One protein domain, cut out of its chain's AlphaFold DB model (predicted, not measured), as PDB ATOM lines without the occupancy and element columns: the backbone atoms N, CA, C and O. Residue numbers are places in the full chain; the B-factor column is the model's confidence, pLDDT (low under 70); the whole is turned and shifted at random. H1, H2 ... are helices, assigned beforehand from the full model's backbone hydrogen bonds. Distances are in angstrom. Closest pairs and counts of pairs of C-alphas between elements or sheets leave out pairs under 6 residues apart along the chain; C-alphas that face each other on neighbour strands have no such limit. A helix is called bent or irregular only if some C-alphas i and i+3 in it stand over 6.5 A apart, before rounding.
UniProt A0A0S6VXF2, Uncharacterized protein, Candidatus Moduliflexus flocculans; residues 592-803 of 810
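AT A GLANCE: This is residues 592 to 803 of the 810 residues of an uncharacterized protein of Candidatus Moduliflexus flocculans (UniProt A0A0S6VXF2). One long bent helix, H2, runs through a body of helices and joins two groups: H1, H4 and H7 pack round its first arm, H2a, while H3, H5 and H9 pack on its second arm, H2b, with H6 on H5 and H9. The last part of the domain, with H10 and H11, trails away from this body, and residues 786 to 797 stick out. The printed part has 212 residues with eleven named helices, H1 to H11 in order, and no named strand; the class is all helix, and the helix packing is mostly crossed. It is compact, with a radius of gyration of the C-alphas of 18.9 A, and spans 53 by 43 by 40 A.

HOW THE PARTS SIT: Start at H1, residues 592 to 606. By its hydrogen bonds H2, residues 612 to 638, was assigned as one helix, but it is bent: C-alphas 621 and 624 are 7.1 A apart, and its arms H2a, residues 612 to 621, and H2b, residues 624 to 638, stand at 39 degrees. H1 and H2a form a hairpin and touch, their closest C-alphas being Val 597 and Arg 619, 6.3 A. H2b forms a hairpin with H3, residues 644 to 660, at a shallow tilt of 25 degrees, opposite ways; the closest C-alphas, Ile 635 and Ala 650, are 5.2 A apart. H4, residues 672 to 676, touches H2a, closest at C-alphas Phe 673 and Phe 617, 5.5 A. H5, residues 686 to 698, touches H2b at a steep tilt of 51 degrees; look at C-alphas Gly 628 and Gly 688, the closest, 4.0 A apart. H6, residues 701 to 711, touches H5, closest at C-alphas Ala 704 and Leu 692, 5.1 A. H7, residues 731 to 742, touches H2a, closest at C-alphas Lys 738 and Val 614, 6.4 A. H8, residues 749 to 752, is close to but not clearly touching H9, residues 757 to 770. H9 touches H6, with C-alphas Ser 757 and Ala 711 closest, 5.0 A. H10, residues 779 to 782, and H11, residues 793 to 801, touch no helix. Every O i to N i+4 pair is within hydrogen-bond range in H2a, H2b, H4, H5, H6, H7, H9 and H11, against 9 of 11 in H1 and 7 of 13 in H3; H8 and H10 are too short for such a pair.

IN THESE COORDINATES: Find C-alpha 592 at (-6.628, 9.048, -15.784); from there H1 runs 22.3 A. H2b measures 20.9 A, H3 24.2 A and H9 20.1 A. H11 ends at C-alpha 801, (-21.512, 12.306, 2.118).

THE WHOLE: The C-alphas of Lys 608 and Leu 777, the two farthest apart, are 56.8 A apart. The printed part has no cut; the links H3 to H4 and H6 to H7 are long. Mean pLDDT of the printed part is 73.5, and residues 773 to 803 are among those under 70.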
ATOM      1  N   ARG A 592      -7.749   9.399 -16.656       89.44
ATOM      2  CA  ARG A 592      -6.628   9.048 -15.784       89.44
ATOM      3  C   ARG A 592      -6.316   7.554 -15.840       89.44
ATOM      4  O   ARG A 592      -5.155   7.165 -15.908       89.44
ATOM      5  N   LEU A 593      -7.354   6.720 -15.767       90.06
ATOM      6  CA  LEU A 593      -7.215   5.268 -15.817       90.06
ATOM      7  C   LEU A 593      -6.647   4.811 -17.164       90.06
ATOM      8  O   LEU A 593      -5.693   4.043 -17.166       90.06
ATOM      9  N   GLY A 594      -7.164   5.321 -18.285       91.75
ATOM     10  CA  GLY A 594      -6.694   4.943 -19.617       91.75
ATOM     11  C   GLY A 594      -5.220   5.270 -19.847       91.75
ATOM     12  O   GLY A 594      -4.473   4.391 -20.262       91.75
ATOM     13  N   ARG A 595      -4.749   6.466 -19.463       89.69
ATOM     14  CA  ARG A 595      -3.311   6.802 -19.540       89.69
ATOM     15  C   ARG A 595      -2.430   5.852 -18.721       89.69
ATOM     16  O   ARG A 595      -1.348   5.473 -19.159       89.69
ATOM     17  N   GLN A 596      -2.896   5.443 -17.539       87.19
ATOM     18  CA  GLN A 596      -2.180   4.475 -16.701       87.19
ATOM     19  C   GLN A 596      -2.183   3.067 -17.318       87.19
ATOM     20  O   GLN A 596      -1.151   2.405 -17.288       87.19
ATOM     21  N   VAL A 597      -3.301   2.624 -17.908       87.94
ATOM     22  CA  VAL A 597      -3.402   1.333 -18.614       87.94
ATOM     23  C   VAL A 597      -2.499   1.308 -19.848       87.94
ATOM     24  O   VAL A 597      -1.730   0.364 -19.996       87.94
ATOM     25  N   ALA A 598      -2.488   2.370 -20.660       87.00
ATOM     26  CA  ALA A 598      -1.579   2.493 -21.801       87.00
ATOM     27  C   ALA A 598      -0.111   2.336 -21.372       87.00
ATOM     28  O   ALA A 598       0.667   1.626 -22.002       87.00
ATOM     29  N   ASN A 599       0.277   2.934 -20.244       80.69
ATOM     30  CA  ASN A 599       1.631   2.781 -19.719       80.69
ATOM     31  C   ASN A 599       1.942   1.354 -19.245       80.69
ATOM     32  O   ASN A 599       3.066   0.892 -19.438       80.69
ATOM     33  N   ILE A 600       0.971   0.646 -18.662       79.50
ATOM     34  CA  ILE A 600       1.120  -0.771 -18.296       79.50
ATOM     35  C   ILE A 600       1.337  -1.636 -19.538       79.50
ATOM     36  O   ILE A 600       2.226  -2.486 -19.539       79.50
ATOM     37  N   GLU A 601       0.545  -1.420 -20.589       78.88
ATOM     38  CA  GLU A 601       0.634  -2.187 -21.837       78.88
ATOM     39  C   GLU A 601       2.033  -2.092 -22.463       78.88
ATOM     40  O   GLU A 601       2.520  -3.075 -23.019       78.88
ATOM     41  N   ARG A 602       2.731  -0.965 -22.262       75.19
ATOM     42  CA  ARG A 602       4.117  -0.762 -22.717       75.19
ATOM     43  C   ARG A 602       5.109  -1.676 -22.047       75.19
ATOM     44  O   ARG A 602       6.099  -2.090 -22.630       75.19
ATOM     45  N   LEU A 603       4.891  -1.867 -20.756       68.69
ATOM     46  CA  LEU A 603       5.846  -2.501 -19.865       68.69
ATOM     47  C   LEU A 603       5.653  -4.012 -19.890       68.69
ATOM     48  O   LEU A 603       6.625  -4.763 -19.856       68.69
ATOM     49  N   ALA A 604       4.401  -4.450 -20.025       65.94
ATOM     50  CA  ALA A 604       4.062  -5.848 -20.235       65.94
ATOM     51  C   ALA A 604       4.623  -6.403 -21.557       65.94
ATOM     52  O   ALA A 604       4.947  -7.587 -21.613       65.94
ATOM     53  N   SER A 605       4.763  -5.575 -22.600       62.22
ATOM     54  CA  SER A 605       5.355  -5.994 -23.877       62.22
ATOM     55  C   SER A 605       6.887  -6.035 -23.858       62.22
ATOM     56  O   SER A 605       7.474  -6.803 -24.618       62.22
ATOM     57  N   SER A 606       7.550  -5.274 -22.975       55.75
ATOM     58  CA  SER A 606       9.016  -5.184 -22.929       55.75
ATOM     59  C   SER A 606       9.699  -6.153 -21.955       55.75
ATOM     60  O   SER A 606      10.836  -6.544 -22.209       55.75
ATOM     61  N   GLU A 607       9.063  -6.553 -20.843       54.94
ATOM     62  CA  GLU A 607       9.702  -7.399 -19.818       54.94
ATOM     63  C   GLU A 607       8.722  -8.372 -19.127       54.94
ATOM     64  O   GLU A 607       7.611  -8.007 -18.740       54.94
ATOM     65  N   LYS A 608       9.163  -9.617 -18.868       55.38
ATOM     66  CA  LYS A 608       8.477 -10.525 -17.927       55.38
ATOM     67  C   LYS A 608       8.694 -10.020 -16.500       55.38
ATOM     68  O   LYS A 608       9.665 -10.390 -15.842       55.38
ATOM     69  N   THR A 609       7.804  -9.152 -16.035       64.19
ATOM     70  CA  THR A 609       7.870  -8.568 -14.688       64.19
ATOM     71  C   THR A 609       7.182  -9.457 -13.644       64.19
ATOM     72  O   THR A 609       6.232 -10.183 -13.938       64.19
ATOM     73  N   GLU A 610       7.608  -9.361 -12.380       70.56
ATOM     74  CA  GLU A 610       6.947 -10.031 -11.243       70.56
ATOM     75  C   GLU A 610       5.490  -9.563 -11.014       70.56
ATOM     76  O   GLU A 610       4.726 -10.219 -10.303       70.56
ATOM     77  N   TYR A 611       5.086  -8.454 -11.647       71.31
ATOM     78  CA  TYR A 611       3.764  -7.830 -11.531       71.31
ATOM     79  C   TYR A 611       2.820  -8.159 -12.694       71.31
ATOM     80  O   TYR A 611       1.731  -7.592 -12.758       71.31
ATOM     81  N   GLN A 612       3.164  -9.094 -13.589       76.12
ATOM     82  CA  GLN A 612       2.334  -9.422 -14.759       76.12
ATOM     83  C   GLN A 612       0.859  -9.701 -14.400       76.12
ATOM     84  O   GLN A 612      -0.044  -9.158 -15.031       76.12
ATOM     85  N   LYS A 613       0.599 -10.459 -13.327       76.81
ATOM     86  CA  LYS A 613      -0.773 -10.730 -12.852       76.81
ATOM     87  C   LYS A 613      -1.511  -9.475 -12.374       76.81
ATOM     88  O   LYS A 613      -2.717  -9.353 -12.559       76.81
ATOM     89  N   VAL A 614      -0.788  -8.542 -11.755       77.94
ATOM     90  CA  VAL A 614      -1.341  -7.256 -11.309       77.94
ATOM     91  C   VAL A 614      -1.717  -6.402 -12.521       77.94
ATOM     92  O   VAL A 614      -2.799  -5.822 -12.550       77.94
ATOM     93  N   PHE A 615      -0.866  -6.375 -13.545       80.25
ATOM     94  CA  PHE A 615      -1.121  -5.666 -14.798       80.25
ATOM     95  C   PHE A 615      -2.328  -6.225 -15.554       80.25
ATOM     96  O   PHE A 615      -3.194  -5.457 -15.973       80.25
ATOM     97  N   GLU A 616      -2.434  -7.551 -15.660       80.38
ATOM     98  CA  GLU A 616      -3.599  -8.219 -16.249       80.38
ATOM     99  C   GLU A 616      -4.888  -7.862 -15.503       80.38
ATOM    100  O   GLU A 616      -5.875  -7.494 -16.136       80.38
ATOM    101  N   PHE A 617      -4.864  -7.880 -14.168       80.38
ATOM    102  CA  PHE A 617      -6.014  -7.508 -13.348       80.38
ATOM    103  C   PHE A 617      -6.425  -6.041 -13.538       80.38
ATOM    104  O   PHE A 617      -7.615  -5.741 -13.644       80.38
ATOM    105  N   ILE A 618      -5.463  -5.111 -13.585       80.69
ATOM    106  CA  ILE A 618      -5.744  -3.687 -13.821       80.69
ATOM    107  C   ILE A 618      -6.400  -3.500 -15.188       80.69
ATOM    108  O   ILE A 618      -7.433  -2.830 -15.278       80.69
ATOM    109  N   ARG A 619      -5.834  -4.112 -16.233       84.69
ATOM    110  CA  ARG A 619      -6.397  -4.066 -17.583       84.69
ATOM    111  C   ARG A 619      -7.823  -4.606 -17.580       84.69
ATOM    112  O   ARG A 619      -8.736  -3.881 -17.972       84.69
ATOM    113  N   ASP A 620      -8.033  -5.808 -17.045       83.94
ATOM    114  CA  ASP A 620      -9.351  -6.446 -16.962       83.94
ATOM    115  C   ASP A 620     -10.375  -5.568 -16.218       83.94
ATOM    116  O   ASP A 620     -11.526  -5.458 -16.642       83.94
ATOM    117  N   SER A 621      -9.945  -4.853 -15.171       83.25
ATOM    118  CA  SER A 621     -10.814  -3.952 -14.403       83.25
ATOM    119  C   SER A 621     -11.353  -2.756 -15.184       83.25
ATOM    120  O   SER A 621     -12.388  -2.197 -14.806       83.25
ATOM    121  N   SER A 622     -10.669  -2.373 -16.265       89.00
ATOM    122  CA  SER A 622     -11.050  -1.256 -17.124       89.00
ATOM    123  C   SER A 622     -11.944  -1.651 -18.298       89.00
ATOM    124  O   SER A 622     -12.676  -0.786 -18.779       89.00
ATOM    125  N   ILE A 623     -11.952  -2.930 -18.702       89.50
ATOM    126  CA  ILE A 623     -12.625  -3.416 -19.922       89.50
ATOM    127  C   ILE A 623     -14.095  -2.990 -19.958       89.50
ATOM    128  O   ILE A 623     -14.508  -2.310 -20.889       89.50
ATOM    129  N   VAL A 624     -14.869  -3.289 -18.908       88.31
ATOM    130  CA  VAL A 624     -16.318  -2.995 -18.863       88.31
ATOM    131  C   VAL A 624     -16.626  -1.510 -19.085       88.31
ATOM    132  O   VAL A 624     -17.634  -1.159 -19.694       88.31
ATOM    133  N   VAL A 625     -15.767  -0.623 -18.577       91.88
ATOM    134  CA  VAL A 625     -15.967   0.827 -18.683       91.88
ATOM    135  C   VAL A 625     -15.459   1.359 -20.019       91.88
ATOM    136  O   VAL A 625     -16.135   2.192 -20.612       91.88
ATOM    137  N   ASN A 626     -14.312   0.876 -20.502       95.06
ATOM    138  CA  ASN A 626     -13.747   1.271 -21.790       95.06
ATOM    139  C   ASN A 626     -14.640   0.820 -22.960       95.06
ATOM    140  O   ASN A 626     -15.162   1.661 -23.689       95.06
ATOM    141  N   GLU A 627     -14.889  -0.486 -23.076       94.12
ATOM    142  CA  GLU A 627     -15.716  -1.083 -24.136       94.12
ATOM    143  C   GLU A 627     -17.154  -0.557 -24.090       94.12
ATOM    144  O   GLU A 627     -17.751  -0.231 -25.116       94.12
ATOM    145  N   GLY A 628     -17.714  -0.413 -22.883       95.50
ATOM    146  CA  GLY A 628     -19.055   0.137 -22.706       95.50
ATOM    147  C   GLY A 628     -19.170   1.603 -23.130       95.50
ATOM    148  O   GLY A 628     -20.185   1.987 -23.711       95.50
ATOM    149  N   PHE A 629     -18.140   2.420 -22.888       97.50
ATOM    150  CA  PHE A 629     -18.109   3.809 -23.346       97.50
ATOM    151  C   PHE A 629     -17.934   3.917 -24.858       97.50
ATOM    152  O   PHE A 629     -18.662   4.686 -25.484       97.50
ATOM    153  N   ALA A 630     -17.031   3.134 -25.451       97.56
ATOM    154  CA  ALA A 630     -16.832   3.102 -26.897       97.56
ATOM    155  C   ALA A 630     -18.113   2.670 -27.632       97.56
ATOM    156  O   ALA A 630     -18.580   3.377 -28.526       97.56
ATOM    157  N   ALA A 631     -18.772   1.601 -27.167       96.81
ATOM    158  CA  ALA A 631     -20.060   1.157 -27.702       96.81
ATOM    159  C   ALA A 631     -21.175   2.200 -27.509       96.81
ATOM    160  O   ALA A 631     -22.004   2.403 -28.400       96.81
ATOM    161  N   TRP A 632     -21.209   2.882 -26.359       97.38
ATOM    162  CA  TRP A 632     -22.184   3.946 -26.102       97.38
ATOM    163  C   TRP A 632     -21.986   5.131 -27.040       97.38
ATOM    164  O   TRP A 632     -22.966   5.608 -27.617       97.38
ATOM    165  N   LEU A 633     -20.743   5.579 -27.224       97.06
ATOM    166  CA  LEU A 633     -20.406   6.666 -28.135       97.06
ATOM    167  C   LEU A 633     -20.797   6.296 -29.571       97.06
ATOM    168  O   LEU A 633     -21.499   7.053 -30.239       97.06
ATOM    169  N   GLU A 634     -20.436   5.095 -30.011       96.69
ATOM    170  CA  GLU A 634     -20.787   4.574 -31.327       96.69
ATOM    171  C   GLU A 634     -22.302   4.594 -31.577       96.69
ATOM    172  O   GLU A 634     -22.792   5.311 -32.452       96.69
ATOM    173  N   ILE A 635     -23.076   3.869 -30.771       95.56
ATOM    174  CA  ILE A 635     -24.516   3.691 -31.001       95.56
ATOM    175  C   ILE A 635     -25.275   5.018 -30.837       95.56
ATOM    176  O   ILE A 635     -26.241   5.278 -31.562       95.56
ATOM    177  N   THR A 636     -24.848   5.875 -29.903       94.25
ATOM    178  CA  THR A 636     -25.501   7.165 -29.628       94.25
ATOM    179  C   THR A 636     -25.295   8.161 -30.762       94.25
ATOM    180  O   THR A 636     -26.240   8.868 -31.128       94.25
ATOM    181  N   PHE A 637     -24.085   8.241 -31.318       94.69
ATOM    182  CA  PHE A 637     -23.738   9.264 -32.304       94.69
ATOM    183  C   PHE A 637     -23.948   8.817 -33.750       94.69
ATOM    184  O   PHE A 637     -24.286   9.673 -34.568       94.69
ATOM    185  N   LEU A 638     -23.907   7.515 -34.063       93.75
ATOM    186  CA  LEU A 638     -24.326   7.003 -35.378       93.75
ATOM    187  C   LEU A 638     -25.750   7.457 -35.735       93.75
ATOM    188  O   LEU A 638     -26.009   7.925 -36.842       93.75
ATOM    189  N   LYS A 639     -26.674   7.415 -34.765       89.94
ATOM    190  CA  LYS A 639     -28.072   7.858 -34.938       89.94
ATOM    191  C   LYS A 639     -28.208   9.355 -35.215       89.94
ATOM    192  O   LYS A 639     -29.254   9.799 -35.690       89.94
ATOM    193  N   GLN A 640     -27.176  10.128 -34.897       89.56
ATOM    194  CA  GLN A 640     -27.171  11.579 -35.024       89.56
ATOM    195  C   GLN A 640     -26.514  12.055 -36.315       89.56
ATOM    196  O   GLN A 640     -26.681  13.228 -36.633       89.56
ATOM    197  N   LEU A 641     -25.814  11.194 -37.060       90.12
ATOM    198  CA  LEU A 641     -25.175  11.572 -38.320       90.12
ATOM    199  C   LEU A 641     -26.198  12.077 -39.355       90.12
ATOM    200  O   LEU A 641     -27.402  11.775 -39.310       90.12
ATOM    201  N   THR A 642     -25.707  12.932 -40.253       86.38
ATOM    202  CA  THR A 642     -26.525  13.660 -41.235       86.38
ATOM    203  C   THR A 642     -27.169  12.699 -42.218       86.38
ATOM    204  O   THR A 642     -28.359  12.824 -42.504       86.38
ATOM    205  N   ASP A 643     -26.391  11.725 -42.679       86.56
ATOM    206  CA  ASP A 643     -26.821  10.718 -43.632       86.56
ATOM    207  C   ASP A 643     -27.786   9.701 -42.976       86.56
ATOM    208  O   ASP A 643     -27.404   9.008 -42.025       86.56
ATOM    209  N   PRO A 644     -29.043   9.597 -43.450       84.25
ATOM    210  CA  PRO A 644     -30.017   8.641 -42.931       84.25
ATOM    211  C   PRO A 644     -29.588   7.176 -43.073       84.25
ATOM    212  O   PRO A 644     -29.994   6.360 -42.242       84.25
ATOM    213  N   GLU A 645     -28.780   6.836 -44.080       82.56
ATOM    214  CA  GLU A 645     -28.312   5.464 -44.306       82.56
ATOM    215  C   GLU A 645     -27.418   4.998 -43.152       82.56
ATOM    216  O   GLU A 645     -27.522   3.858 -42.708       82.56
ATOM    217  N   LEU A 646     -26.639   5.905 -42.554       83.44
ATOM    218  CA  LEU A 646     -25.780   5.607 -41.403       83.44
ATOM    219  C   LEU A 646     -26.565   5.323 -40.121       83.44
ATOM    220  O   LEU A 646     -26.055   4.688 -39.202       83.44
ATOM    221  N   ARG A 647     -27.829   5.744 -40.034       80.75
ATOM    222  CA  ARG A 647     -28.644   5.501 -38.834       80.75
ATOM    223  C   ARG A 647     -29.061   4.042 -38.716       80.75
ATOM    224  O   ARG A 647     -29.231   3.557 -37.600       80.75
ATOM    225  N   GLN A 648     -29.207   3.347 -39.845       80.31
ATOM    226  CA  GLN A 648     -29.621   1.944 -39.875       80.31
ATOM    227  C   GLN A 648     -28.549   1.027 -39.277       80.31
ATOM    228  O   GLN A 648     -28.884   0.063 -38.583       80.31
ATOM    229  N   VAL A 649     -27.265   1.360 -39.462       86.56
ATOM    230  CA  VAL A 649     -26.165   0.565 -38.899       86.56
ATOM    231  C   VAL A 649     -26.144   0.613 -37.374       86.56
ATOM    232  O   VAL A 649     -25.737  -0.359 -36.748       86.56
ATOM    233  N   ALA A 650     -26.655   1.678 -36.746       88.12
ATOM    234  CA  ALA A 650     -26.665   1.801 -35.289       88.12
ATOM    235  C   ALA A 650     -27.458   0.672 -34.612       88.12
ATOM    236  O   ALA A 650     -27.024   0.133 -33.596       88.12
ATOM    237  N   ASP A 651     -28.601   0.277 -35.180       87.81
ATOM    238  CA  ASP A 651     -29.403  -0.826 -34.639       87.81
ATOM    239  C   ASP A 651     -28.749  -2.185 -34.934       87.81
ATOM    240  O   ASP A 651     -28.766  -3.088 -34.091       87.81
ATOM    241  N   GLN A 652     -28.097  -2.323 -36.093       87.81
ATOM    242  CA  GLN A 652     -27.333  -3.522 -36.432       87.81
ATOM    243  C   GLN A 652     -26.119  -3.720 -35.516       87.81
ATOM    244  O   GLN A 652     -25.864  -4.850 -35.093       87.81
ATOM    245  N   ARG A 653     -25.396  -2.639 -35.208       90.00
ATOM    246  CA  ARG A 653     -24.249  -2.603 -34.298       90.00
ATOM    247  C   ARG A 653     -24.676  -2.786 -32.852       90.00
ATOM    248  O   ARG A 653     -24.051  -3.564 -32.144       90.00
ATOM    249  N   HIS A 654     -25.798  -2.194 -32.437       91.25
ATOM    250  CA  HIS A 654     -26.394  -2.483 -31.131       91.25
ATOM    251  C   HIS A 654     -26.701  -3.977 -30.984       91.25
ATOM    252  O   HIS A 654     -26.348  -4.583 -29.976       91.25
ATOM    253  N   LYS A 655     -27.318  -4.605 -31.993       89.38
ATOM    254  CA  LYS A 655     -27.560  -6.053 -31.974       89.38
ATOM    255  C   LYS A 655     -26.247  -6.836 -31.847       89.38
ATOM    256  O   LYS A 655     -26.142  -7.669 -30.955       89.38
ATOM    257  N   PHE A 656     -25.253  -6.510 -32.670       86.88
ATOM    258  CA  PHE A 656     -23.954  -7.184 -32.695       86.88
ATOM    259  C   PHE A 656     -23.189  -7.061 -31.364       86.88
ATOM    260  O   PHE A 656     -22.854  -8.072 -30.756       86.88
ATOM    261  N   LEU A 657     -22.963  -5.839 -30.870       88.44
ATOM    262  CA  LEU A 657     -22.150  -5.570 -29.675       88.44
ATOM    263  C   LEU A 657     -22.872  -5.908 -28.364       88.44
ATOM    264  O   LEU A 657     -22.256  -6.375 -27.407       88.44
ATOM    265  N   ILE A 658     -24.175  -5.632 -28.278       88.75
ATOM    266  CA  ILE A 658     -24.905  -5.668 -27.002       88.75
ATOM    267  C   ILE A 658     -25.685  -6.973 -26.829       88.75
ATOM    268  O   ILE A 658     -25.753  -7.495 -25.716       88.75
ATOM    269  N   LEU A 659     -26.286  -7.501 -27.902       85.56
ATOM    270  CA  LEU A 659     -27.198  -8.651 -27.822       85.56
ATOM    271  C   LEU A 659     -26.554  -9.973 -28.261       85.56
ATOM    272  O   LEU A 659     -26.877 -11.007 -27.684       85.56
ATOM    273  N   GLU A 660     -25.690  -9.949 -29.278       82.81
ATOM    274  CA  GLU A 660     -25.094 -11.148 -29.893       82.81
ATOM    275  C   GLU A 660     -23.663 -11.427 -29.420       82.81
ATOM    276  O   GLU A 660     -23.237 -12.585 -29.436       82.81
ATOM    277  N   ALA A 661     -22.925 -10.403 -28.976       77.19
ATOM    278  CA  ALA A 661     -21.601 -10.583 -28.395       77.19
ATOM    279  C   ALA A 661     -21.697 -11.480 -27.153       77.19
ATOM    280  O   ALA A 661     -22.273 -11.104 -26.131       77.19
ATOM    281  N   THR A 662     -21.144 -12.680 -27.273       62.81
ATOM    282  CA  THR A 662     -21.166 -13.739 -26.259       62.81
ATOM    283  C   THR A 662     -19.759 -14.295 -26.082       62.81
ATOM    284  O   THR A 662     -18.864 -14.042 -26.892       62.81
ATOM    285  N   GLY A 663     -19.528 -15.034 -25.000       58.44
ATOM    286  CA  GLY A 663     -18.220 -15.620 -24.713       58.44
ATOM    287  C   GLY A 663     -17.264 -14.691 -23.962       58.44
ATOM    288  O   GLY A 663     -16.149 -15.117 -23.637       58.44
ATOM    289  N   PHE A 664     -17.706 -13.482 -23.586       62.09
ATOM    290  CA  PHE A 664     -16.969 -12.661 -22.625       62.09
ATOM    291  C   PHE A 664     -16.815 -13.372 -21.285       62.09
ATOM    292  O   PHE A 664     -15.838 -13.068 -20.632       62.09
ATOM    293  N   LEU A 665     -17.711 -14.303 -20.911       47.88
ATOM    294  CA  LEU A 665     -17.706 -15.197 -19.737       47.88
ATOM    295  C   LEU A 665     -17.121 -16.592 -20.016       47.88
ATOM    296  O   LEU A 665     -16.699 -17.263 -19.075       47.88
ATOM    297  N   GLN A 666     -16.975 -16.999 -21.284       44.81
ATOM    298  CA  GLN A 666     -16.267 -18.240 -21.646       44.81
ATOM    299  C   GLN A 666     -14.733 -18.093 -21.559       44.81
ATOM    300  O   GLN A 666     -14.061 -19.021 -21.110       44.81
ATOM    301  N   LYS A 667     -14.163 -16.916 -21.871       47.00
ATOM    302  CA  LYS A 667     -12.741 -16.588 -21.585       47.00
ATOM    303  C   LYS A 667     -12.419 -16.495 -20.056       47.00
ATOM    304  O   LYS A 667     -11.346 -16.937 -19.638       47.00
ATOM    305  N   PRO A 668     -13.313 -15.972 -19.190       42.62
ATOM    306  CA  PRO A 668     -13.202 -15.852 -17.729       42.62
ATOM    307  C   PRO A 668     -13.122 -17.107 -16.899       42.62
ATOM    308  O   PRO A 668     -12.755 -16.997 -15.727       42.62
ATOM    309  N   ILE A 669     -13.364 -18.293 -17.462       44.16
ATOM    310  CA  ILE A 669     -13.037 -19.510 -16.719       44.16
ATOM    311  C   ILE A 669     -11.543 -19.507 -16.354       44.16
ATOM    312  O   ILE A 669     -11.207 -20.148 -15.371       44.16
ATOM    313  N   TYR A 670     -10.673 -18.694 -16.983       50.12
ATOM    314  CA  TYR A 670      -9.242 -18.581 -16.655       50.12
ATOM    315  C   TYR A 670      -8.747 -17.226 -16.101       50.12
ATOM    316  O   TYR A 670      -7.638 -17.195 -15.570       50.12
ATOM    317  N   ARG A 671      -9.514 -16.122 -16.166       68.56
ATOM    318  CA  ARG A 671      -9.039 -14.796 -15.702       68.56
ATOM    319  C   ARG A 671      -9.486 -14.472 -14.279       68.56
ATOM    320  O   ARG A 671     -10.674 -14.441 -13.970       68.56
ATOM    321  N   GLU A 672      -8.519 -14.195 -13.410       73.44
ATOM    322  CA  GLU A 672      -8.724 -14.044 -11.964       73.44
ATOM    323  C   GLU A 672      -9.624 -12.853 -11.593       73.44
ATOM    324  O   GLU A 672     -10.436 -12.963 -10.676       73.44
ATOM    325  N   PHE A 673      -9.558 -11.752 -12.354       79.25
ATOM    326  CA  PHE A 673     -10.398 -10.572 -12.136       79.25
ATOM    327  C   PHE A 673     -11.898 -10.888 -12.237       79.25
ATOM    328  O   PHE A 673     -12.644 -10.627 -11.297       79.25
ATOM    329  N   PHE A 674     -12.341 -11.483 -13.347       78.00
ATOM    330  CA  PHE A 674     -13.765 -11.740 -13.604       78.00
ATOM    331  C   PHE A 674     -14.337 -12.889 -12.770       78.00
ATOM    332  O   PHE A 674     -15.544 -12.942 -12.556       78.00
ATOM    333  N   ARG A 675     -13.490 -13.780 -12.237       76.62
ATOM    334  CA  ARG A 675     -13.913 -14.746 -11.210       76.62
ATOM    335  C   ARG A 675     -14.294 -14.044  -9.902       76.62
ATOM    336  O   ARG A 675     -15.244 -14.457  -9.249       76.62
ATOM    337  N   LYS A 676     -13.553 -12.991  -9.543       77.44
ATOM    338  CA  LYS A 676     -13.737 -12.210  -8.312       77.44
ATOM    339  C   LYS A 676     -14.829 -11.144  -8.442       77.44
ATOM    340  O   LYS A 676     -15.603 -10.899  -7.523       77.44
ATOM    341  N   PHE A 677     -14.904 -10.512  -9.609       79.38
ATOM    342  CA  PHE A 677     -15.877  -9.475  -9.942       79.38
ATOM    343  C   PHE A 677     -16.607  -9.857 -11.233       79.38
ATOM    344  O   PHE A 677     -16.299  -9.309 -12.295       79.38
ATOM    345  N   PRO A 678     -17.544 -10.818 -11.166       77.31
ATOM    346  CA  PRO A 678     -18.272 -11.247 -12.347       77.31
ATOM    347  C   PRO A 678     -19.106 -10.083 -12.905       77.31
ATOM    348  O   PRO A 678     -19.806  -9.407 -12.139       77.31
ATOM    349  N   PRO A 679     -19.035  -9.828 -14.223       77.75
ATOM    350  CA  PRO A 679     -19.896  -8.848 -14.871       77.75
ATOM    351  C   PRO A 679     -21.346  -9.346 -14.848       77.75
ATOM    352  O   PRO A 679     -21.611 -10.545 -14.725       77.75
ATOM    353  N   HIS A 680     -22.305  -8.436 -15.002       81.94
ATOM    354  CA  HIS A 680     -23.723  -8.814 -15.062       81.94
ATOM    355  C   HIS A 680     -24.108  -9.536 -16.358       81.94
ATOM    356  O   HIS A 680     -25.126 -10.228 -16.403       81.94
ATOM    357  N   TYR A 681     -23.312  -9.356 -17.414       82.94
ATOM    358  CA  TYR A 681     -23.616  -9.829 -18.756       82.94
ATOM    359  C   TYR A 681     -22.419 -10.528 -19.402       82.94
ATOM    360  O   TYR A 681     -21.267 -10.223 -19.107       82.94
ATOM    361  N   ASP A 682     -22.719 -11.415 -20.353       76.00
ATOM    362  CA  ASP A 682     -21.744 -12.139 -21.187       76.00
ATOM    363  C   ASP A 682     -21.170 -11.305 -22.355       76.00
ATOM    364  O   ASP A 682     -20.492 -11.829 -23.234       76.00
ATOM    365  N   SER A 683     -21.425  -9.996 -22.370       81.88
ATOM    366  CA  SER A 683     -20.870  -9.047 -23.340       81.88
ATOM    367  C   SER A 683     -20.000  -8.031 -22.607       81.88
ATOM    368  O   SER A 683     -20.455  -7.412 -21.642       81.88
ATOM    369  N   GLN A 684     -18.778  -7.810 -23.101       84.94
ATOM    370  CA  GLN A 684     -17.867  -6.790 -22.563       84.94
ATOM    371  C   GLN A 684     -18.392  -5.360 -22.734       84.94
ATOM    372  O   GLN A 684     -18.034  -4.470 -21.967       84.94
ATOM    373  N   TYR A 685     -19.279  -5.158 -23.708       90.25
ATOM    374  CA  TYR A 685     -19.838  -3.859 -24.067       90.25
ATOM    375  C   TYR A 685     -21.061  -3.502 -23.216       90.25
ATOM    376  O   TYR A 685     -21.278  -2.344 -22.860       90.25
ATOM    377  N   ARG A 686     -21.892  -4.501 -22.898       91.19
ATOM    378  CA  ARG A 686     -23.279  -4.283 -22.472       91.19
ATOM    379  C   ARG A 686     -23.425  -3.554 -21.143       91.19
ATOM    380  O   ARG A 686     -24.229  -2.634 -21.050       91.19
ATOM    381  N   GLU A 687     -22.680  -3.959 -20.118       90.25
ATOM    382  CA  GLU A 687     -22.873  -3.407 -18.773       90.25
ATOM    383  C   GLU A 687     -22.550  -1.906 -18.715       90.25
ATOM    384  O   GLU A 687     -23.380  -1.111 -18.276       90.25
ATOM    385  N   GLY A 688     -21.374  -1.499 -19.207       92.44
ATOM    386  CA  GLY A 688     -21.006  -0.084 -19.262       92.44
ATOM    387  C   GLY A 688     -21.914   0.721 -20.197       92.44
ATOM    388  O   GLY A 688     -22.310   1.835 -19.844       92.44
ATOM    389  N   PHE A 689     -22.301   0.139 -21.340       95.94
ATOM    390  CA  PHE A 689     -23.242   0.747 -22.281       95.94
ATOM    391  C   PHE A 689     -24.587   1.070 -21.624       95.94
ATOM    392  O   PHE A 689     -25.038   2.209 -21.700       95.94
ATOM    393  N   GLU A 690     -25.224   0.100 -20.957       94.69
ATOM    394  CA  GLU A 690     -26.555   0.279 -20.360       94.69
ATOM    395  C   GLU A 690     -26.556   1.368 -19.280       94.69
ATOM    396  O   GLU A 690     -27.501   2.156 -19.201       94.69
ATOM    397  N   TYR A 691     -25.486   1.466 -18.482       93.69
ATOM    398  CA  TYR A 691     -25.338   2.536 -17.493       93.69
ATOM    399  C   TYR A 691     -25.243   3.916 -18.148       93.69
ATOM    400  O   TYR A 691     -25.963   4.839 -17.763       93.69
ATOM    401  N   LEU A 692     -24.392   4.070 -19.163       95.31
ATOM    402  CA  LEU A 692     -24.207   5.351 -19.850       95.31
ATOM    403  C   LEU A 692     -25.439   5.751 -20.668       95.31
ATOM    404  O   LEU A 692     -25.844   6.913 -20.634       95.31
ATOM    405  N   ASP A 693     -26.078   4.796 -21.339       95.31
ATOM    406  CA  ASP A 693     -27.317   4.998 -22.087       95.31
ATOM    407  C   ASP A 693     -28.472   5.403 -21.161       95.31
ATOM    408  O   ASP A 693     -29.199   6.358 -21.449       95.31
ATOM    409  N   PHE A 694     -28.592   4.763 -19.991       92.25
ATOM    410  CA  PHE A 694     -29.543   5.175 -18.962       92.25
ATOM    411  C   PHE A 694     -29.319   6.634 -18.541       92.25
ATOM    412  O   PHE A 694     -30.274   7.422 -18.518       92.25
ATOM    413  N   ILE A 695     -28.075   7.016 -18.232       87.38
ATOM    414  CA  ILE A 695     -27.749   8.382 -17.803       87.38
ATOM    415  C   ILE A 695     -28.045   9.379 -18.931       87.38
ATOM    416  O   ILE A 695     -28.678  10.412 -18.695       87.38
ATOM    417  N   ALA A 696     -27.650   9.058 -20.163       89.38
ATOM    418  CA  ALA A 696     -27.860   9.909 -21.327       89.38
ATOM    419  C   ALA A 696     -29.350  10.165 -21.602       89.38
ATOM    420  O   ALA A 696     -29.741  11.315 -21.808       89.38
ATOM    421  N   LYS A 697     -30.185   9.117 -21.546       88.69
ATOM    422  CA  LYS A 697     -31.635   9.193 -21.797       88.69
ATOM    423  C   LYS A 697     -32.406   9.951 -20.718       88.69
ATOM    424  O   LYS A 697     -33.403  10.595 -21.033       88.69
ATOM    425  N   ASN A 698     -31.984   9.861 -19.455       82.94
ATOM    426  CA  ASN A 698     -32.727  10.443 -18.330       82.94
ATOM    427  C   ASN A 698     -32.220  11.826 -17.895       82.94
ATOM    428  O   ASN A 698     -33.004  12.589 -17.323       82.94
ATOM    429  N   TYR A 699     -30.944  12.142 -18.150       81.19
ATOM    430  CA  TYR A 699     -30.293  13.343 -17.620       81.19
ATOM    431  C   TYR A 699     -29.715  14.253 -18.704       81.19
ATOM    432  O   TYR A 699     -30.084  15.421 -18.710       81.19
ATOM    433  N   ASN A 700     -28.848  13.740 -19.592       83.69
ATOM    434  CA  ASN A 700     -28.309  14.350 -20.830       83.69
ATOM    435  C   ASN A 700     -27.068  13.533 -21.258       83.69
ATOM    436  O   ASN A 700     -26.363  12.990 -20.407       83.69
ATOM    437  N   VAL A 701     -26.729  13.510 -22.550       86.38
ATOM    438  CA  VAL A 701     -25.465  12.956 -23.082       86.38
ATOM    439  C   VAL A 701     -24.223  13.482 -22.339       86.38
ATOM    440  O   VAL A 701     -23.353  12.696 -21.975       86.38
ATOM    441  N   ARG A 702     -24.152  14.781 -22.013       87.00
ATOM    442  CA  ARG A 702     -23.046  15.368 -21.222       87.00
ATOM    443  C   ARG A 702     -22.912  14.756 -19.826       87.00
ATOM    444  O   ARG A 702     -21.800  14.613 -19.325       87.00
ATOM    445  N   CYS A 703     -24.024  14.371 -19.198       84.62
ATOM    446  CA  CYS A 703     -23.998  13.721 -17.887       84.62
ATOM    447  C   CYS A 703     -23.386  12.319 -17.968       84.62
ATOM    448  O   CYS A 703     -22.691  11.917 -17.040       84.62
ATOM    449  N   ALA A 704     -23.597  11.597 -19.072       90.00
ATOM    450  CA  ALA A 704     -22.961  10.300 -19.292       90.00
ATOM    451  C   ALA A 704     -21.436  10.448 -19.453       90.00
ATOM    452  O   ALA A 704     -20.687   9.711 -18.813       90.00
ATOM    453  N   VAL A 705     -20.972  11.460 -20.202       90.62
ATOM    454  CA  VAL A 705     -19.535  11.787 -20.313       90.62
ATOM    455  C   VAL A 705     -18.939  12.111 -18.941       90.62
ATOM    456  O   VAL A 705     -17.895  11.573 -18.579       90.62
ATOM    457  N   GLU A 706     -19.604  12.941 -18.131       88.94
ATOM    458  CA  GLU A 706     -19.093  13.280 -16.797       88.94
ATOM    459  C   GLU A 706     -19.096  12.073 -15.846       88.94
ATOM    460  O   GLU A 706     -18.124  11.864 -15.121       88.94
ATOM    461  N   ALA A 707     -20.136  11.236 -15.876       87.62
ATOM    462  CA  ALA A 707     -20.189  10.005 -15.089       87.62
ATOM    463  C   ALA A 707     -19.036   9.055 -15.444       87.62
ATOM    464  O   ALA A 707     -18.364   8.534 -14.549       87.62
ATOM    465  N   PHE A 708     -18.750   8.892 -16.737       93.88
ATOM    466  CA  PHE A 708     -17.599   8.136 -17.220       93.88
ATOM    467  C   PHE A 708     -16.271   8.737 -16.736       93.88
ATOM    468  O   PHE A 708     -15.416   8.018 -16.210       93.88
ATOM    469  N   MET A 709     -16.106  10.060 -16.830       91.50
ATOM    470  CA  MET A 709     -14.913  10.750 -16.329       91.50
ATOM    471  C   MET A 709     -14.730  10.541 -14.824       91.50
ATOM    472  O   MET A 709     -13.620  10.282 -14.369       91.50
ATOM    473  N   ILE A 710     -15.798  10.603 -14.027       86.19
ATOM    474  CA  ILE A 710     -15.734  10.351 -12.581       86.19
ATOM    475  C   ILE A 710     -15.357   8.890 -12.301       86.19
ATOM    476  O   ILE A 710     -14.479   8.635 -11.471       86.19
ATOM    477  N   ALA A 711     -15.970   7.934 -13.002       87.62
ATOM    478  CA  ALA A 711     -15.693   6.509 -12.835       87.62
ATOM    479  C   ALA A 711     -14.233   6.148 -13.168       87.62
ATOM    480  O   ALA A 711     -13.637   5.292 -12.511       87.62
ATOM    481  N   THR A 712     -13.629   6.844 -14.134       90.88
ATOM    482  CA  THR A 712     -12.251   6.619 -14.607       90.88
ATOM    483  C   THR A 712     -11.192   7.489 -13.914       90.88
ATOM    484  O   THR A 712     -10.000   7.353 -14.200       90.88
ATOM    485  N   ARG A 713     -11.557   8.317 -12.919       86.62
ATOM    486  CA  ARG A 713     -10.615   9.026 -12.014       86.62
ATOM    487  C   ARG A 713      -9.978   8.080 -10.983       86.62
ATOM    488  O   ARG A 713      -9.904   8.396  -9.793       86.62
ATOM    489  N   VAL A 714      -9.586   6.879 -11.394       83.56
ATOM    490  CA  VAL A 714      -8.875   5.910 -10.548       83.56
ATOM    491  C   VAL A 714      -7.385   6.243 -10.584       83.56
ATOM    492  O   VAL A 714      -6.811   6.415 -11.656       83.56
ATOM    493  N   ASN A 715      -6.760   6.362  -9.413       82.56
ATOM    494  CA  ASN A 715      -5.321   6.574  -9.290       82.56
ATOM    495  C   ASN A 715      -4.654   5.291  -8.800       82.56
ATOM    496  O   ASN A 715      -4.742   4.964  -7.614       82.56
ATOM    497  N   LEU A 716      -3.974   4.598  -9.707       76.75
ATOM    498  CA  LEU A 716      -3.229   3.379  -9.421       76.75
ATOM    499  C   LEU A 716      -1.809   3.674  -8.918       76.75
ATOM    500  O   LEU A 716      -1.088   2.752  -8.564       76.75
ATOM    501  N   GLY A 717      -1.412   4.951  -8.839       73.38
ATOM    502  CA  GLY A 717      -0.037   5.346  -8.526       73.38
ATOM    503  C   GLY A 717       0.915   5.159  -9.708       73.38
ATOM    504  O   GLY A 717       2.126   5.151  -9.523       73.38
ATOM    505  N   ILE A 718       0.371   4.997 -10.917       74.81
ATOM    506  CA  ILE A 718       1.147   4.817 -12.140       74.81
ATOM    507  C   ILE A 718       1.334   6.196 -12.785       74.81
ATOM    508  O   ILE A 718       0.353   6.937 -12.912       74.81
ATOM    509  N   PRO A 719       2.564   6.576 -13.174       73.44
ATOM    510  CA  PRO A 719       2.809   7.840 -13.856       73.44
ATOM    511  C   PRO A 719       1.962   7.959 -15.124       73.44
ATOM    512  O   PRO A 719       1.757   6.981 -15.836       73.44
ATOM    513  N   GLU A 720       1.497   9.167 -15.431       72.31
ATOM    514  CA  GLU A 720       0.657   9.446 -16.608       72.31
ATOM    515  C   GLU A 720       1.463  10.025 -17.786       72.31
ATOM    516  O   GLU A 720       0.898  10.306 -18.840       72.31
ATOM    517  N   ASN A 721       2.782  10.200 -17.625       63.44
ATOM    518  CA  ASN A 721       3.642  10.821 -18.634       63.44
ATOM    519  C   ASN A 721       4.060   9.841 -19.741       63.44
ATOM    520  O   ASN A 721       4.460   8.704 -19.488       63.44
ATOM    521  N   VAL A 722       3.993  10.334 -20.980       54.19
ATOM    522  CA  VAL A 722       4.148   9.566 -22.227       54.19
ATOM    523  C   VAL A 722       5.614   9.497 -22.693       54.19
ATOM    524  O   VAL A 722       6.019   8.530 -23.342       54.19
ATOM    525  N   SER A 723       6.449  10.472 -22.318       50.47
ATOM    526  CA  SER A 723       7.839  10.595 -22.777       50.47
ATOM    527  C   SER A 723       8.776   9.595 -22.090       50.47
ATOM    528  O   SER A 723       9.000   9.655 -20.884       50.47
ATOM    529  N   ALA A 724       9.326   8.678 -22.882       45.62
ATOM    530  CA  ALA A 724      10.204   7.593 -22.473       45.62
ATOM    531  C   ALA A 724      11.543   8.070 -21.878       45.62
ATOM    532  O   ALA A 724      12.491   8.226 -22.629       45.62
ATOM    533  N   VAL A 725      11.650   8.243 -20.554       36.66
ATOM    534  CA  VAL A 725      12.908   8.071 -19.794       36.66
ATOM    535  C   VAL A 725      12.552   7.741 -18.335       36.66
ATOM    536  O   VAL A 725      12.075   8.607 -17.611       36.66
ATOM    537  N   GLY A 726      12.796   6.496 -17.906       45.62
ATOM    538  CA  GLY A 726      12.737   6.065 -16.500       45.62
ATOM    539  C   GLY A 726      11.329   5.826 -15.939       45.62
ATOM    540  O   GLY A 726      10.712   6.727 -15.379       45.62
ATOM    541  N   PHE A 727      10.837   4.588 -16.034       52.53
ATOM    542  CA  PHE A 727       9.605   4.162 -15.360       52.53
ATOM    543  C   PHE A 727       9.939   3.605 -13.975       52.53
ATOM    544  O   PHE A 727      10.166   2.409 -13.818       52.53
ATOM    545  N   GLU A 728       9.973   4.461 -12.957       54.06
ATOM    546  CA  GLU A 728       9.922   3.992 -11.571       54.06
ATOM    547  C   GLU A 728       8.457   3.884 -11.149       54.06
ATOM    548  O   GLU A 728       7.769   4.882 -10.930       54.06
ATOM    549  N   PHE A 729       7.954   2.652 -11.064       62.69
ATOM    550  CA  PHE A 729       6.724   2.402 -10.327       62.69
ATOM    551  C   PHE A 729       6.971   2.662  -8.845       62.69
ATOM    552  O   PHE A 729       7.986   2.223  -8.295       62.69
ATOM    553  N   ASP A 730       6.000   3.269  -8.169       68.56
ATOM    554  CA  ASP A 730       5.959   3.187  -6.716       68.56
ATOM    555  C   ASP A 730       5.665   1.731  -6.326       68.56
ATOM    556  O   ASP A 730       4.522   1.266  -6.346       68.56
ATOM    557  N   LYS A 731       6.730   0.984  -6.010       69.75
ATOM    558  CA  LYS A 731       6.640  -0.423  -5.603       69.75
ATOM    559  C   LYS A 731       5.682  -0.612  -4.431       69.75
ATOM    560  O   LYS A 731       4.986  -1.620  -4.391       69.75
ATOM    561  N   ASN A 732       5.582   0.363  -3.524       74.88
ATOM    562  CA  ASN A 732       4.662   0.273  -2.393       74.88
ATOM    563  C   ASN A 732       3.207   0.265  -2.870       74.88
ATOM    564  O   ASN A 732       2.405  -0.514  -2.369       74.88
ATOM    565  N   ARG A 733       2.876   1.059  -3.893       72.25
ATOM    566  CA  ARG A 733       1.539   1.092  -4.498       72.25
ATOM    567  C   ARG A 733       1.180  -0.186  -5.245       72.25
ATOM    568  O   ARG A 733       0.043  -0.644  -5.145       72.25
ATOM    569  N   LEU A 734       2.129  -0.777  -5.971       73.19
ATOM    570  CA  LEU A 734       1.912  -2.075  -6.618       73.19
ATOM    571  C   LEU A 734       1.758  -3.201  -5.591       73.19
ATOM    572  O   LEU A 734       0.903  -4.067  -5.770       73.19
ATOM    573  N   GLU A 735       2.519  -3.170  -4.496       76.62
ATOM    574  CA  GLU A 735       2.383  -4.126  -3.394       76.62
ATOM    575  C   GLU A 735       1.074  -3.933  -2.610       76.62
ATOM    576  O   GLU A 735       0.423  -4.916  -2.268       76.62
ATOM    577  N   GLU A 736       0.599  -2.699  -2.414       77.38
ATOM    578  CA  GLU A 736      -0.747  -2.425  -1.884       77.38
ATOM    579  C   GLU A 736      -1.838  -3.014  -2.789       77.38
ATOM    580  O   GLU A 736      -2.787  -3.636  -2.307       77.38
ATOM    581  N   PHE A 737      -1.699  -2.853  -4.106       74.06
ATOM    582  CA  PHE A 737      -2.651  -3.392  -5.073       74.06
ATOM    583  C   PHE A 737      -2.624  -4.925  -5.104       74.06
ATOM    584  O   PHE A 737      -3.667  -5.579  -5.120       74.06
ATOM    585  N   LYS A 738      -1.429  -5.512  -5.039       75.69
ATOM    586  CA  LYS A 738      -1.209  -6.955  -4.907       75.69
ATOM    587  C   LYS A 738      -1.779  -7.499  -3.594       75.69
ATOM    588  O   LYS A 738      -2.378  -8.571  -3.594       75.69
ATOM    589  N   ALA A 739      -1.683  -6.752  -2.497       79.19
ATOM    590  CA  ALA A 739      -2.307  -7.104  -1.224       79.19
ATOM    591  C   ALA A 739      -3.839  -7.023  -1.303       79.19
ATOM    592  O   ALA A 739      -4.520  -7.937  -0.848       79.19
ATOM    593  N   PHE A 740      -4.402  -5.980  -1.925       75.44
ATOM    594  CA  PHE A 740      -5.842  -5.876  -2.200       75.44
ATOM    595  C   PHE A 740      -6.347  -7.053  -3.048       75.44
ATOM    596  O   PHE A 740      -7.393  -7.640  -2.764       75.44
ATOM    597  N   PHE A 741      -5.569  -7.444  -4.055       70.19
ATOM    598  CA  PHE A 741      -5.831  -8.602  -4.900       70.19
ATOM    599  C   PHE A 741      -5.897  -9.913  -4.096       70.19
ATOM    600  O   PHE A 741      -6.804 -10.711  -4.332       70.19
ATOM    601  N   GLN A 742      -5.040 -10.080  -3.082       72.62
ATOM    602  CA  GLN A 742      -4.981 -11.266  -2.214       72.62
ATOM    603  C   GLN A 742      -6.053 -11.329  -1.102       72.62
ATOM    604  O   GLN A 742      -6.162 -12.356  -0.439       72.62
ATOM    605  N   LYS A 743      -6.845 -10.271  -0.867       73.75
ATOM    606  CA  LYS A 743      -7.911 -10.265   0.165       73.75
ATOM    607  C   LYS A 743      -9.160 -11.054  -0.268       73.75
ATOM    608  O   LYS A 743      -9.554 -10.979  -1.432       73.75
ATOM    609  N   ASP A 744      -9.837 -11.712   0.679       64.25
ATOM    610  CA  ASP A 744     -11.103 -12.443   0.470       64.25
ATOM    611  C   ASP A 744     -12.311 -11.529   0.162       64.25
ATOM    612  O   ASP A 744     -12.426 -10.416   0.692       64.25
ATOM    613  N   ASP A 745     -13.266 -12.043  -0.629       62.41
ATOM    614  CA  ASP A 745     -14.377 -11.289  -1.244       62.41
ATOM    615  C   ASP A 745     -15.240 -10.462  -0.285       62.41
ATOM    616  O   ASP A 745     -15.616  -9.332  -0.596       62.41
ATOM    617  N   LYS A 746     -15.524 -10.974   0.917       59.19
ATOM    618  CA  LYS A 746     -16.423 -10.307   1.877       59.19
ATOM    619  C   LYS A 746     -15.854  -9.012   2.468       59.19
ATOM    620  O   LYS A 746     -16.600  -8.245   3.067       59.19
ATOM    621  N   SER A 747     -14.550  -8.765   2.325       59.97
ATOM    622  CA  SER A 747     -13.867  -7.585   2.879       59.97
ATOM    623  C   SER A 747     -13.717  -6.422   1.887       59.97
ATOM    624  O   SER A 747     -13.196  -5.368   2.249       59.97
ATOM    625  N   LEU A 748     -14.160  -6.599   0.637       64.25
ATOM    626  CA  LEU A 748     -13.778  -5.733  -0.482       64.25
ATOM    627  C   LEU A 748     -14.803  -4.655  -0.845       64.25
ATOM    628  O   LEU A 748     -14.480  -3.802  -1.666       64.25
ATOM    629  N   GLU A 749     -16.020  -4.661  -0.300       64.50
ATOM    630  CA  GLU A 749     -17.104  -3.807  -0.812       64.50
ATOM    631  C   GLU A 749     -16.772  -2.306  -0.772       64.50
ATOM    632  O   GLU A 749     -16.754  -1.676  -1.832       64.50
ATOM    633  N   GLU A 750     -16.400  -1.745   0.382       62.88
ATOM    634  CA  GLU A 750     -16.066  -0.313   0.490       62.88
ATOM    635  C   GLU A 750     -14.707   0.044  -0.138       62.88
ATOM    636  O   GLU A 750     -14.548   1.115  -0.728       62.88
ATOM    637  N   GLU A 751     -13.709  -0.840  -0.048       67.56
ATOM    638  CA  GLU A 751     -12.357  -0.553  -0.548       67.56
ATOM    639  C   GLU A 751     -12.265  -0.692  -2.078       67.56
ATOM    640  O   GLU A 751     -11.487   0.015  -2.720       67.56
ATOM    641  N   SER A 752     -13.114  -1.530  -2.685       71.31
ATOM    642  CA  SER A 752     -13.130  -1.780  -4.132       71.31
ATOM    643  C   SER A 752     -13.521  -0.562  -4.971       71.31
ATOM    644  O   SER A 752     -13.018  -0.410  -6.084       71.31
ATOM    645  N   LEU A 753     -14.323   0.362  -4.433       68.19
ATOM    646  CA  LEU A 753     -14.698   1.603  -5.125       68.19
ATOM    647  C   LEU A 753     -13.509   2.539  -5.378       68.19
ATOM    648  O   LEU A 753     -13.581   3.397  -6.256       68.19
ATOM    649  N   LYS A 754     -12.396   2.376  -4.649       71.25
ATOM    650  CA  LYS A 754     -11.166   3.144  -4.895       71.25
ATOM    651  C   LYS A 754     -10.430   2.685  -6.155       71.25
ATOM    652  O   LYS A 754      -9.715   3.485  -6.754       71.25
ATOM    653  N   TRP A 755     -10.615   1.425  -6.547       73.75
ATOM    654  CA  TRP A 755      -9.764   0.741  -7.523       73.75
ATOM    655  C   TRP A 755     -10.515   0.282  -8.777       73.75
ATOM    656  O   TRP A 755      -9.905   0.167  -9.832       73.75
ATOM    657  N   LEU A 756     -11.827   0.041  -8.684       83.06
ATOM    658  CA  LEU A 756     -12.608  -0.602  -9.742       83.06
ATOM    659  C   LEU A 756     -13.555   0.387 -10.428       83.06
ATOM    660  O   LEU A 756     -14.606   0.737  -9.886       83.06
ATOM    661  N   SER A 757     -13.213   0.813 -11.644       83.12
ATOM    662  CA  SER A 757     -13.998   1.795 -12.408       83.12
ATOM    663  C   SER A 757     -15.428   1.326 -12.702       83.12
ATOM    664  O   SER A 757     -16.359   2.118 -12.563       83.12
ATOM    665  N   HIS A 758     -15.636   0.043 -13.027       82.75
ATOM    666  CA  HIS A 758     -16.974  -0.494 -13.319       82.75
ATOM    667  C   HIS A 758     -17.928  -0.378 -12.118       82.75
ATOM    668  O   HIS A 758     -19.071   0.052 -12.273       82.75
ATOM    669  N   LYS A 759     -17.449  -0.659 -10.894       83.81
ATOM    670  CA  LYS A 759     -18.257  -0.493  -9.675       83.81
ATOM    671  C   LYS A 759     -18.593   0.969  -9.406       83.81
ATOM    672  O   LYS A 759     -19.704   1.260  -8.974       83.81
ATOM    673  N   ARG A 760     -17.663   1.892  -9.678       84.12
ATOM    674  CA  ARG A 760     -17.918   3.337  -9.535       84.12
ATOM    675  C   ARG A 760     -19.005   3.801 -10.501       84.12
ATOM    676  O   ARG A 760     -19.901   4.523 -10.083       84.12
ATOM    677  N   LEU A 761     -18.959   3.362 -11.762       85.69
ATOM    678  CA  LEU A 761     -19.986   3.695 -12.753       85.69
ATOM    679  C   LEU A 761     -21.368   3.159 -12.342       85.69
ATOM    680  O   LEU A 761     -22.359   3.889 -12.408       85.69
ATOM    681  N   ARG A 762     -21.418   1.921 -11.839       87.12
ATOM    682  CA  ARG A 762     -22.632   1.326 -11.271       87.12
ATOM    683  C   ARG A 762     -23.171   2.154 -10.105       87.12
ATOM    684  O   ARG A 762     -24.325   2.559 -10.136       87.12
ATOM    685  N   GLN A 763     -22.323   2.503  -9.137       84.94
ATOM    686  CA  GLN A 763     -22.728   3.303  -7.981       84.94
ATOM    687  C   GLN A 763     -23.272   4.682  -8.380       84.94
ATOM    688  O   GLN A 763     -24.283   5.121  -7.838       84.94
ATOM    689  N   ILE A 764     -22.632   5.366  -9.336       82.31
ATOM    690  CA  ILE A 764     -23.134   6.642  -9.873       82.31
ATOM    691  C   ILE A 764     -24.542   6.445 -10.447       82.31
ATOM    692  O   ILE A 764     -25.443   7.234 -10.164       82.31
ATOM    693  N   THR A 765     -24.743   5.370 -11.205       83.94
ATOM    694  CA  THR A 765     -26.039   5.027 -11.800       83.94
ATOM    695  C   THR A 765     -27.095   4.717 -10.738       83.94
ATOM    696  O   THR A 765     -28.213   5.215 -10.833       83.94
ATOM    697  N   ASP A 766     -26.745   3.966  -9.695       84.25
ATOM    698  CA  ASP A 766     -27.646   3.614  -8.592       84.25
ATOM    699  C   ASP A 766     -28.082   4.847  -7.790       84.25
ATOM    700  O   ASP A 766     -29.263   5.001  -7.472       84.25
ATOM    701  N   ILE A 767     -27.151   5.769  -7.521       79.94
ATOM    702  CA  ILE A 767     -27.449   7.062  -6.888       79.94
ATOM    703  C   ILE A 767     -28.423   7.852  -7.767       79.94
ATOM    704  O   ILE A 767     -29.476   8.283  -7.295       79.94
ATOM    705  N   LEU A 768     -28.122   8.000  -9.059       79.19
ATOM    706  CA  LEU A 768     -29.000   8.708  -9.993       79.19
ATOM    707  C   LEU A 768     -30.379   8.042 -10.109       79.19
ATOM    708  O   LEU A 768     -31.384   8.735 -10.221       79.19
ATOM    709  N   ASN A 769     -30.459   6.714 -10.049       79.50
ATOM    710  CA  ASN A 769     -31.725   5.983 -10.025       79.50
ATOM    711  C   ASN A 769     -32.542   6.282  -8.764       79.50
ATOM    712  O   ASN A 769     -33.739   6.556  -8.859       79.50
ATOM    713  N   LYS A 770     -31.901   6.271  -7.591       79.62
ATOM    714  CA  LYS A 770     -32.540   6.537  -6.295       79.62
ATOM    715  C   LYS A 770     -33.156   7.937  -6.231       79.62
ATOM    716  O   LYS A 770     -34.258   8.091  -5.717       79.62
ATOM    717  N   PHE A 771     -32.480   8.935  -6.799       71.12
ATOM    718  CA  PHE A 771     -32.918  10.335  -6.779       71.12
ATOM    719  C   PHE A 771     -33.732  10.758  -8.013       71.12
ATOM    720  O   PHE A 771     -34.051  11.937  -8.172       71.12
ATOM    721  N   ARG A 772     -34.121   9.810  -8.877       70.75
ATOM    722  CA  ARG A 772     -34.798  10.090 -10.153       70.75
ATOM    723  C   ARG A 772     -36.054  10.950 -10.000       70.75
ATOM    724  O   ARG A 772     -36.241  11.864 -10.790       70.75
ATOM    725  N   ALA A 773     -36.887  10.677  -8.993       61.78
ATOM    726  CA  ALA A 773     -38.139  11.405  -8.751       61.78
ATOM    727  C   ALA A 773     -37.935  12.779  -8.078       61.78
ATOM    728  O   ALA A 773     -38.752  13.679  -8.248       61.78
ATOM    729  N   GLU A 774     -36.846  12.961  -7.325       59.84
ATOM    730  CA  GLU A 774     -36.547  14.214  -6.613       59.84
ATOM    731  C   GLU A 774     -35.903  15.265  -7.534       59.84
ATOM    732  O   GLU A 774     -36.055  16.468  -7.326       59.84
ATOM    733  N   LEU A 775     -35.244  14.825  -8.609       59.62
ATOM    734  CA  LEU A 775     -34.583  15.686  -9.599       59.62
ATOM    735  C   LEU A 775     -35.549  16.318 -10.632       59.62
ATOM    736  O   LEU A 775     -35.098  16.990 -11.565       59.62
ATOM    737  N   GLU A 776     -36.870  16.122 -10.515       51.19
ATOM    738  CA  GLU A 776     -37.765  16.183 -11.680       51.19
ATOM    739  C   GLU A 776     -38.437  17.509 -12.090       51.19
ATOM    740  O   GLU A 776     -39.003  17.507 -13.180       51.19
ATOM    741  N   LEU A 777     -38.365  18.655 -11.387       49.69
ATOM    742  CA  LEU A 777     -39.191  19.825 -11.802       49.69
ATOM    743  C   LEU A 777     -38.490  21.162 -12.154       49.69
ATOM    744  O   LEU A 777     -38.882  21.743 -13.165       49.69
ATOM    745  N   PRO A 778     -37.449  21.663 -11.460       42.25
ATOM    746  CA  PRO A 778     -36.740  22.881 -11.919       42.25
ATOM    747  C   PRO A 778     -35.315  22.634 -12.454       42.25
ATOM    748  O   PRO A 778     -34.825  23.367 -13.311       42.25
ATOM    749  N   ILE A 779     -34.647  21.572 -11.992       47.91
ATOM    750  CA  ILE A 779     -33.216  21.310 -12.248       47.91
ATOM    751  C   ILE A 779     -32.975  20.788 -13.674       47.91
ATOM    752  O   ILE A 779     -31.960  21.126 -14.285       47.91
ATOM    753  N   ARG A 780     -33.955  20.080 -14.259       44.91
ATOM    754  CA  ARG A 780     -33.911  19.566 -15.644       44.91
ATOM    755  C   ARG A 780     -33.676  20.640 -16.718       44.91
ATOM    756  O   ARG A 780     -33.232  20.294 -17.808       44.91
ATOM    757  N   ARG A 781     -33.974  21.920 -16.447       41.44
ATOM    758  CA  ARG A 781     -33.780  23.026 -17.411       41.44
ATOM    759  C   ARG A 781     -32.636  23.984 -17.071       41.44
ATOM    760  O   ARG A 781     -32.199  24.689 -17.972       41.44
ATOM    761  N   GLN A 782     -32.155  24.033 -15.826       40.41
ATOM    762  CA  GLN A 782     -31.294  25.137 -15.371       40.41
ATOM    763  C   GLN A 782     -29.813  24.774 -15.168       40.41
ATOM    764  O   GLN A 782     -28.975  25.665 -15.225       40.41
ATOM    765  N   TYR A 783     -29.461  23.493 -15.013       46.72
ATOM    766  CA  TYR A 783     -28.061  23.068 -14.802       46.72
ATOM    767  C   TYR A 783     -27.377  22.513 -16.063       46.72
ATOM    768  O   TYR A 783     -26.280  21.961 -16.010       46.72
ATOM    769  N   CYS A 784     -28.011  22.700 -17.220       46.25
ATOM    770  CA  CYS A 784     -27.495  22.306 -18.524       46.25
ATOM    771  C   CYS A 784     -26.962  23.533 -19.289       46.25
ATOM    772  O   CYS A 784     -27.650  23.983 -20.200       46.25
ATOM    773  N   LEU A 785     -25.788  24.072 -18.897       31.42
ATOM    774  CA  LEU A 785     -24.765  24.825 -19.684       31.42
ATOM    775  C   LEU A 785     -23.877  25.711 -18.767       31.42
ATOM    776  O   LEU A 785     -24.387  26.238 -17.784       31.42
ATOM    777  N   PRO A 786     -22.649  26.070 -19.200       40.25
ATOM    778  CA  PRO A 786     -21.397  25.306 -19.223       40.25
ATOM    779  C   PRO A 786     -20.594  25.442 -17.905       40.25
ATOM    780  O   PRO A 786     -20.892  26.288 -17.070       40.25
ATOM    781  N   THR A 787     -19.544  24.628 -17.750       36.19
ATOM    782  CA  THR A 787     -18.606  24.586 -16.603       36.19
ATOM    783  C   THR A 787     -19.234  24.252 -15.245       36.19
ATOM    784  O   THR A 787     -19.777  25.102 -14.547       36.19
ATOM    785  N   ILE A 788     -19.064  22.994 -14.816       37.59
ATOM    786  CA  ILE A 788     -18.984  22.682 -13.384       37.59
ATOM    787  C   ILE A 788     -17.673  23.319 -12.909       37.59
ATOM    788  O   ILE A 788     -16.612  22.703 -12.971       37.59
ATOM    789  N   ASP A 789     -17.752  24.593 -12.541       34.62
ATOM    790  CA  ASP A 789     -16.687  25.307 -11.853       34.62
ATOM    791  C   ASP A 789     -16.394  24.589 -10.521       34.62
ATOM    792  O   ASP A 789     -17.284  23.973  -9.911       34.62
ATOM    793  N   GLU A 790     -15.141  24.639 -10.069       35.16
ATOM    794  CA  GLU A 790     -14.573  23.832  -8.973       35.16
ATOM    795  C   GLU A 790     -15.277  24.012  -7.610       35.16
ATOM    796  O   GLU A 790     -15.017  23.258  -6.663       35.16
ATOM    797  N   ASN A 791     -16.243  24.931  -7.541       37.81
ATOM    798  CA  ASN A 791     -17.023  25.323  -6.373       37.81
ATOM    799  C   ASN A 791     -18.435  24.725  -6.272       37.81
ATOM    800  O   ASN A 791     -19.212  25.154  -5.418       37.81
ATOM    801  N   THR A 792     -18.793  23.696  -7.047       40.81
ATOM    802  CA  THR A 792     -20.067  22.985  -6.803       40.81
ATOM    803  C   THR A 792     -19.933  21.999  -5.632       40.81
ATOM    804  O   THR A 792     -19.982  20.776  -5.791       40.81
ATOM    805  N   GLU A 793     -19.780  22.557  -4.429       40.66
ATOM    806  CA  GLU A 793     -19.917  21.890  -3.127       40.66
ATOM    807  C   GLU A 793     -21.172  21.002  -3.082       40.66
ATOM    808  O   GLU A 793     -21.133  19.948  -2.480       40.66
ATOM    809  N   GLN A 794     -22.248  21.312  -3.814       40.34
ATOM    810  CA  GLN A 794     -23.493  20.533  -3.780       40.34
ATOM    811  C   GLN A 794     -23.427  19.153  -4.468       40.34
ATOM    812  O   GLN A 794     -24.047  18.212  -3.976       40.34
ATOM    813  N   LEU A 795     -22.642  18.976  -5.542       39.62
ATOM    814  CA  LEU A 795     -22.467  17.650  -6.167       39.62
ATOM    815  C   LEU A 795     -21.382  16.826  -5.455       39.62
ATOM    816  O   LEU A 795     -21.514  15.610  -5.313       39.62
ATOM    817  N   LYS A 796     -20.342  17.497  -4.933       38.03
ATOM    818  CA  LYS A 796     -19.371  16.882  -4.015       38.03
ATOM    819  C   LYS A 796     -20.054  16.448  -2.714       38.03
ATOM    820  O   LYS A 796     -19.789  15.345  -2.266       38.03
ATOM    821  N   VAL A 797     -20.980  17.218  -2.147       40.03
ATOM    822  CA  VAL A 797     -21.745  16.869  -0.934       40.03
ATOM    823  C   VAL A 797     -22.642  15.649  -1.159       40.03
ATOM    824  O   VAL A 797     -22.679  14.780  -0.296       40.03
ATOM    825  N   LEU A 798     -23.281  15.503  -2.323       39.56
ATOM    826  CA  LEU A 798     -24.113  14.328  -2.634       39.56
ATOM    827  C   LEU A 798     -23.301  13.049  -2.906       39.56
ATOM    828  O   LEU A 798     -23.713  11.972  -2.486       39.56
ATOM    829  N   ILE A 799     -22.132  13.147  -3.551       39.19
ATOM    830  CA  ILE A 799     -21.282  11.979  -3.863       39.19
ATOM    831  C   ILE A 799     -20.315  11.638  -2.708       39.19
ATOM    832  O   ILE A 799     -19.934  10.480  -2.541       39.19
ATOM    833  N   THR A 800     -19.933  12.611  -1.874       37.03
ATOM    834  CA  THR A 800     -18.952  12.424  -0.782       37.03
ATOM    835  C   THR A 800     -19.614  12.116   0.565       37.03
ATOM    836  O   THR A 800     -19.011  11.398   1.362       37.03
ATOM    837  N   ASN A 801     -20.848  12.577   0.832       36.25
ATOM    838  CA  ASN A 801     -21.512  12.306   2.118       36.25
ATOM    839  C   ASN A 801     -22.273  10.975   2.183       36.25
ATOM    840  O   ASN A 801     -22.511  10.507   3.290       36.25
ATOM    841  N   ASP A 802     -22.583  10.312   1.063       39.41
ATOM    842  CA  ASP A 802     -23.217   8.974   1.100       39.41
ATOM    843  C   ASP A 802     -22.182   7.822   1.158       39.41
ATOM    844  O   ASP A 802     -22.534   6.665   1.367       39.41
ATOM    845  N   LEU A 803     -20.879   8.141   1.055       34.59
ATOM    846  CA  LEU A 803     -19.754   7.212   1.265       34.59
ATOM    847  C   LEU A 803     -19.188   7.234   2.699       34.59
ATOM    848  O   LEU A 803     -18.233   6.520   3.001       34.59
TER     849      LEU A 803